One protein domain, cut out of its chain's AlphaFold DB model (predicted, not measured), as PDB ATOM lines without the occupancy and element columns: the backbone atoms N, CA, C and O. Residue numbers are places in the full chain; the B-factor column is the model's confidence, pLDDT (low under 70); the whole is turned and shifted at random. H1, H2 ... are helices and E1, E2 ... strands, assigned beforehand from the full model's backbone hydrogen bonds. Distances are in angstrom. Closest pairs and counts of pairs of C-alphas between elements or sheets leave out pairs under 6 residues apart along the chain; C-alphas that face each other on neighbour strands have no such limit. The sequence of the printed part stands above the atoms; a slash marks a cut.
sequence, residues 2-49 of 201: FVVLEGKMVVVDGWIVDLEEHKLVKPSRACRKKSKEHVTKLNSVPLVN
ATOM      1  N   PHE A   2      55.395   5.457 -28.880       78.00
ATOM      2  CA  PHE A   2      54.252   6.190 -29.425       78.00
ATOM      3  C   PHE A   2      53.489   5.305 -30.418       78.00
ATOM      4  O   PHE A   2      54.082   4.819 -31.381       78.00
ATOM      5  N   VAL A   3      52.195   5.072 -30.189       80.00
ATOM      6  CA  VAL A   3      51.349   4.241 -31.065       80.00
ATOM      7  C   VAL A   3      50.049   4.974 -31.365       80.00
ATOM      8  O   VAL A   3      49.271   5.272 -30.463       80.00
ATOM      9  N   VAL A   4      49.789   5.247 -32.642       81.31
ATOM     10  CA  VAL A   4      48.525   5.855 -33.077       81.31
ATOM     11  C   VAL A   4      47.453   4.773 -33.161       81.31
ATOM     12  O   VAL A   4      47.635   3.754 -33.832       81.31
ATOM     13  N   LEU A   5      46.337   4.986 -32.469       79.25
ATOM     14  CA  LEU A   5      45.196   4.080 -32.484       79.25
ATOM     15  C   LEU A   5      44.093   4.596 -33.411       79.25
ATOM     16  O   LEU A   5      44.099   5.732 -33.873       79.25
ATOM     17  N   GLU A   6      43.112   3.738 -33.679       76.38
ATOM     18  CA  GLU A   6      41.960   4.094 -34.510       76.38
ATOM     19  C   GLU A   6      41.086   5.182 -33.845       76.38
ATOM     20  O   GLU A   6      40.477   4.974 -32.784       76.38
ATOM     21  N   GLY A   7      40.984   6.333 -34.513       76.56
ATOM     22  CA  GLY A   7      40.337   7.548 -34.015       76.56
ATOM     23  C   GLY A   7      41.361   8.608 -33.608       76.56
ATOM     24  O   GLY A   7      42.517   8.558 -34.006       76.56
ATOM     25  N   LYS A   8      40.943   9.581 -32.797       85.75
ATOM     26  CA  LYS A   8      41.830  10.610 -32.227       85.75
ATOM     27  C   LYS A   8      42.448  10.152 -30.898       85.75
ATOM     28  O   LYS A   8      42.549  10.922 -29.952       85.75
ATOM     29  N   MET A   9      42.823   8.874 -30.821       89.12
ATOM     30  CA  MET A   9      43.432   8.266 -29.637       89.12
ATOM     31  C   MET A   9      44.865   7.848 -29.938       89.12
ATOM     32  O   MET A   9      45.157   7.293 -30.997       89.12
ATOM     33  N   VAL A  10      45.752   8.083 -28.982       91.19
ATOM     34  CA  VAL A  10      47.178   7.774 -29.099       91.19
ATOM     35  C   VAL A  10      47.651   7.127 -27.810       91.19
ATOM     36  O   VAL A  10      47.199   7.498 -26.731       91.19
ATOM     37  N   VAL A  11      48.561   6.164 -27.911       89.31
ATOM     38  CA  VAL A  11      49.282   5.621 -26.759       89.31
ATOM     39  C   VAL A  11      50.654   6.270 -26.667       89.31
ATOM     40  O   VAL A  11      51.422   6.207 -27.626       89.31
ATOM     41  N   VAL A  12      50.962   6.858 -25.514       90.62
ATOM     42  CA  VAL A  12      52.258   7.464 -25.184       90.62
ATOM     43  C   VAL A  12      52.772   6.813 -23.906       90.62
ATOM     44  O   VAL A  12      52.157   6.950 -22.855       90.62
ATOM     45  N   ASP A  13      53.857   6.046 -24.005       86.88
ATOM     46  CA  ASP A  13      54.487   5.330 -22.879       86.88
ATOM     47  C   ASP A  13      53.500   4.528 -22.018       86.88
ATOM     48  O   ASP A  13      53.500   4.583 -20.789       86.88
ATOM     49  N   GLY A  14      52.611   3.795 -22.688       86.81
ATOM     50  CA  GLY A  14      51.599   2.960 -22.041       86.81
ATOM     51  C   GLY A  14      50.366   3.720 -21.538       86.81
ATOM     52  O   GLY A  14      49.440   3.093 -21.016       86.81
ATOM     53  N   TRP A  15      50.307   5.040 -21.724       90.44
ATOM     54  CA  TRP A  15      49.137   5.867 -21.437       90.44
ATOM     55  C   TRP A  15      48.300   6.098 -22.682       90.44
ATOM     56  O   TRP A  15      48.815   6.525 -23.706       90.44
ATOM     57  N   ILE A  16      46.993   5.877 -22.584       91.06
ATOM     58  CA  ILE A  16      46.066   6.170 -23.678       91.06
ATOM     59  C   ILE A  16      45.572   7.604 -23.512       91.06
ATOM     60  O   ILE A  16      44.952   7.936 -22.501       91.06
ATOM     61  N   VAL A  17      45.828   8.433 -24.513       92.31
ATOM     62  CA  VAL A  17      45.441   9.840 -24.571       92.31
ATOM     63  C   VAL A  17      44.354  10.018 -25.622       92.31
ATOM     64  O   VAL A  17      44.492   9.554 -26.754       92.31
ATOM     65  N   ASP A  18      43.286  10.713 -25.251       91.62
ATOM     66  CA  ASP A  18      42.304  11.255 -26.186       91.62
ATOM     67  C   ASP A  18      42.733  12.662 -26.610       91.62
ATOM     68  O   ASP A  18      42.834  13.561 -25.770       91.62
ATOM     69  N   LEU A  19      42.996  12.844 -27.902       90.31
ATOM     70  CA  LEU A  19      43.433  14.115 -28.472       90.31
ATOM     71  C   LEU A  19      42.288  15.124 -28.645       90.31
ATOM     72  O   LEU A  19      42.574  16.302 -28.815       90.31
ATOM     73  N   GLU A  20      41.014  14.710 -28.630       90.31
ATOM     74  CA  GLU A  20      39.891  15.664 -28.663       90.31
ATOM     75  C   GLU A  20      39.664  16.291 -27.297       90.31
ATOM     76  O   GLU A  20      39.484  17.501 -27.174       90.31
ATOM     77  N   GLU A  21      39.657  15.454 -26.261       88.88
ATOM     78  CA  GLU A  21      39.388  15.912 -24.900       88.88
ATOM     79  C   GLU A  21      40.646  16.362 -24.150       88.88
ATOM     80  O   GLU A  21      40.518  16.961 -23.079       88.88
ATOM     81  N   HIS A  22      41.839  16.073 -24.681       91.81
ATOM     82  CA  HIS A  22      43.128  16.265 -24.010       91.81
ATOM     83  C   HIS A  22      43.166  15.584 -22.632       91.81
ATOM     84  O   HIS A  22      43.539  16.186 -21.618       91.81
ATOM     85  N   LYS A  23      42.729  14.320 -22.572       93.12
ATOM     86  CA  LYS A  23      42.593  13.550 -21.324       93.12
ATOM     87  C   LYS A  23      43.111  12.132 -21.448       93.12
ATOM     88  O   LYS A  23      43.085  11.530 -22.518       93.12
ATOM     89  N   LEU A  24      43.493  11.572 -20.304       92.44
ATOM     90  CA  LEU A  24      43.824  10.159 -20.197       92.44
ATOM     91  C   LEU A  24      42.561   9.297 -20.177       92.44
ATOM     92  O   LEU A  24      41.602   9.556 -19.442       92.44
ATOM     93  N   VAL A  25      42.579   8.233 -20.972       90.00
ATOM     94  CA  VAL A  25      41.472   7.290 -21.118       90.00
ATOM     95  C   VAL A  25      41.867   5.951 -20.524       90.00
ATOM     96  O   VAL A  25      42.949   5.422 -20.765       90.00
ATOM     97  N   LYS A  26      40.953   5.356 -19.756       87.38
ATOM     98  CA  LYS A  26      41.156   3.993 -19.264       87.38
ATOM     99  C   LYS A  26      41.189   2.998 -20.419       87.38
ATOM    100  O   LYS A  26      40.296   3.071 -21.266       87.38
ATOM    101  N   PRO A  27      42.054   1.975 -20.364       85.12
ATOM    102  CA  PRO A  27      42.043   0.878 -21.333       85.12
ATOM    103  C   PRO A  27      40.654   0.258 -21.529       85.12
ATOM    104  O   PRO A  27      40.179   0.112 -22.653       85.12
ATOM    105  N   SER A  28      39.925   0.021 -20.434       82.94
ATOM    106  CA  SER A  28      38.560  -0.523 -20.478       82.94
ATOM    107  C   SER A  28      37.552   0.373 -21.210       82.94
ATOM    108  O   SER A  28      36.586  -0.126 -21.787       82.94
ATOM    109  N   ARG A  29      37.766   1.696 -21.212       82.81
ATOM    110  CA  ARG A  29      36.948   2.649 -21.975       82.81
ATOM    111  C   ARG A  29      37.398   2.751 -23.427       82.81
ATOM    112  O   ARG A  29      36.530   2.815 -24.291       82.81
ATOM    113  N   ALA A  30      38.705   2.716 -23.684       80.44
ATOM    114  CA  ALA A  30      39.267   2.763 -25.032       80.44
ATOM    115  C   ALA A  30      38.797   1.575 -25.892       80.44
ATOM    116  O   ALA A  30      38.457   1.756 -27.055       80.44
ATOM    117  N   CYS A  31      38.646   0.384 -25.302       79.62
ATOM    118  CA  CYS A  31      38.133  -0.798 -26.005       79.62
ATOM    119  C   CYS A  31      36.620  -0.773 -26.295       79.62
ATOM    120  O   CYS A  31      36.111  -1.629 -27.023       79.62
ATOM    121  N   ARG A  32      35.849   0.151 -25.707       77.50
ATOM    122  CA  ARG A  32      34.383   0.104 -25.780       77.50
ATOM    123  C   ARG A  32      33.908   0.577 -27.159       77.50
ATOM    124  O   ARG A  32      34.090   1.736 -27.509       77.50
ATOM    125  N   LYS A  33      33.208  -0.298 -27.895       70.81
ATOM    126  CA  LYS A  33      32.650  -0.036 -29.243       70.81
ATOM    127  C   LYS A  33      33.704   0.176 -30.349       70.81
ATOM    128  O   LYS A  33      33.434   0.896 -31.307       70.81
ATOM    129  N   LYS A  34      34.889  -0.434 -30.235       80.56
ATOM    130  CA  LYS A  34      35.948  -0.370 -31.259       80.56
ATOM    131  C   LYS A  34      36.093  -1.679 -32.038       80.56
ATOM    132  O   LYS A  34      35.575  -2.716 -31.623       80.56
ATOM    133  N   SER A  35      36.767  -1.603 -33.186       81.12
ATOM    134  CA  SER A  35      37.052  -2.747 -34.056       81.12
ATOM    135  C   SER A  35      37.914  -3.797 -33.335       81.12
ATOM    136  O   SER A  35      38.652  -3.486 -32.398       81.12
ATOM    137  N   LYS A  36      37.850  -5.061 -33.775       81.50
ATOM    138  CA  LYS A  36      38.711  -6.126 -33.223       81.50
ATOM    139  C   LYS A  36      40.196  -5.818 -33.429       81.50
ATOM    140  O   LYS A  36      40.994  -6.073 -32.537       81.50
ATOM    141  N   GLU A  37      40.551  -5.222 -34.565       80.56
ATOM    142  CA  GLU A  37      41.928  -4.822 -34.875       80.56
ATOM    143  C   GLU A  37      42.467  -3.783 -33.890       80.56
ATOM    144  O   GLU A  37      43.611  -3.890 -33.447       80.56
ATOM    145  N   HIS A  38      41.637  -2.811 -33.497       79.69
ATOM    146  CA  HIS A  38      41.990  -1.818 -32.484       79.69
ATOM    147  C   HIS A  38      42.322  -2.473 -31.141       79.69
ATOM    148  O   HIS A  38      43.327  -2.136 -30.520       79.69
ATOM    149  N   VAL A  39      41.505  -3.436 -30.707       82.62
ATOM    150  CA  VAL A  39      41.717  -4.152 -29.440       82.62
ATOM    151  C   VAL A  39      42.993  -4.995 -29.493       82.62
ATOM    152  O   VAL A  39      43.767  -4.980 -28.539       82.62
ATOM    153  N   THR A  40      43.264  -5.677 -30.609       83.56
ATOM    154  CA  THR A  40      44.503  -6.453 -30.776       83.56
ATOM    155  C   THR A  40      45.742  -5.558 -30.730       83.56
ATOM    156  O   THR A  40      46.700  -5.883 -30.032       83.56
ATOM    157  N   LYS A  41      45.713  -4.403 -31.412       83.25
ATOM    158  CA  LYS A  41      46.798  -3.411 -31.346       83.25
ATOM    159  C   LYS A  41      46.991  -2.896 -29.926       83.25
ATOM    160  O   LYS A  41      48.121  -2.842 -29.457       83.25
ATOM    161  N   LEU A  42      45.909  -2.579 -29.220       83.06
ATOM    162  CA  LEU A  42      45.999  -2.097 -27.848       83.06
ATOM    163  C   LEU A  42      46.609  -3.148 -26.905       83.06
ATOM    164  O   LEU A  42      47.478  -2.817 -26.107       83.06
ATOM    165  N   ASN A  43      46.206  -4.413 -27.041       84.19
ATOM    166  CA  ASN A  43      46.724  -5.513 -26.223       84.19
ATOM    167  C   ASN A  43      48.194  -5.852 -26.516       84.19
ATOM    168  O   ASN A  43      48.852  -6.451 -25.672       84.19
ATOM    169  N   SER A  44      48.714  -5.487 -27.693       84.00
ATOM    170  CA  SER A  44      50.136  -5.657 -28.019       84.00
ATOM    171  C   SER A  44      51.057  -4.635 -27.345       84.00
ATOM    172  O   SER A  44      52.271  -4.826 -27.338       84.00
ATOM    173  N   VAL A  45      50.505  -3.559 -26.772       86.12
ATOM    174  CA  VAL A  45      51.279  -2.499 -26.117       86.12
ATOM    175  C   VAL A  45      51.229  -2.694 -24.598       86.12
ATOM    176  O   VAL A  45      50.143  -2.901 -24.054       86.12
ATOM    177  N   PRO A  46      52.361  -2.599 -23.877       86.00
ATOM    178  CA  PRO A  46      52.347  -2.599 -22.419       86.00
ATOM    179  C   PRO A  46      51.649  -1.330 -21.915       86.00
ATOM    180  O   PRO A  46      52.160  -0.219 -22.061       86.00
ATOM    181  N   LEU A  47      50.453  -1.493 -21.353       87.56
ATOM    182  CA  LEU A  47      49.661  -0.393 -20.813       87.56
ATOM    183  C   LEU A  47      49.889  -0.224 -19.316       87.56
ATOM    184  O   LEU A  47      50.029  -1.200 -18.576       87.56
ATOM    185  N   VAL A  48      49.846   1.025 -18.858       88.25
ATOM    186  CA  VAL A  48      49.944   1.337 -17.432       88.25
ATOM    187  C   VAL A  48      48.686   0.859 -16.713       88.25
ATOM    188  O   VAL A  48      47.561   1.210 -17.088       88.25
ATOM    189  N   ASN A  49      48.868   0.083 -15.644       85.62
ATOM    190  CA  ASN A  49      47.769  -0.286 -14.767       85.62
ATOM    191  C   ASN A  49      47.433   0.897 -13.848       85.62
ATOM    192  O   ASN A  49      48.252   1.339 -13.050       85.62
TER     193      ASN A  49
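AT A GLANCE: This is residues 2 to 49 of the 201 residues of the protein "Sir1 domain-containing protein" of Saccharomyces eubayanus (UniProt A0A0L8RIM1). A small four-stranded sheet, twisted by 101 degrees from edge to edge, has two short helices beside it, each only grazing it. The printed part has 48 residues, with four named strands and two named helices that follow along the chain as E1 E2 E3 E4 H1 H2; the strands form a meander, each the antiparallel neighbour of the one before. The class is mixed, helices and strands; the whole is compact, radius of gyration of the C-alphas 9.5 A, spans 25 by 20 by 17 A.

IN THESE COORDINATES: E2, residues 9 to 12, and E3, 15 to 18, each measure 9.9 A; E1 is 2 to 4, from C-alpha 2 at (54.252, 6.190, -29.425), and E4 23 to 25. H1 is 27 to 30; H2, 36 to 43, measures 10.7 A and ends at (46.724, -5.513, -26.223).

HOW THE PARTS SIT: Hairpin E2 and E3 has N 12 and O 15 at 2.8 A, hairpin E1 and E2 N 11 and O 3 at 2.8 A, hairpin E3 and E4 N 25 and O 16 at 2.8 A. H1 grazes the sheet with residues 27 to 30, H2 with 41 to 42; the helices are near each other. In H2 every O i to N i+4 pair is within hydrogen-bond range; H1 is too short for one.

THE WHOLE: The C-alphas of His 22 and Lys 36, the farthest apart, are 24.6 A apart. The printed part has no cut, its links are tight, and no printed residue is under 70 in pLDDT.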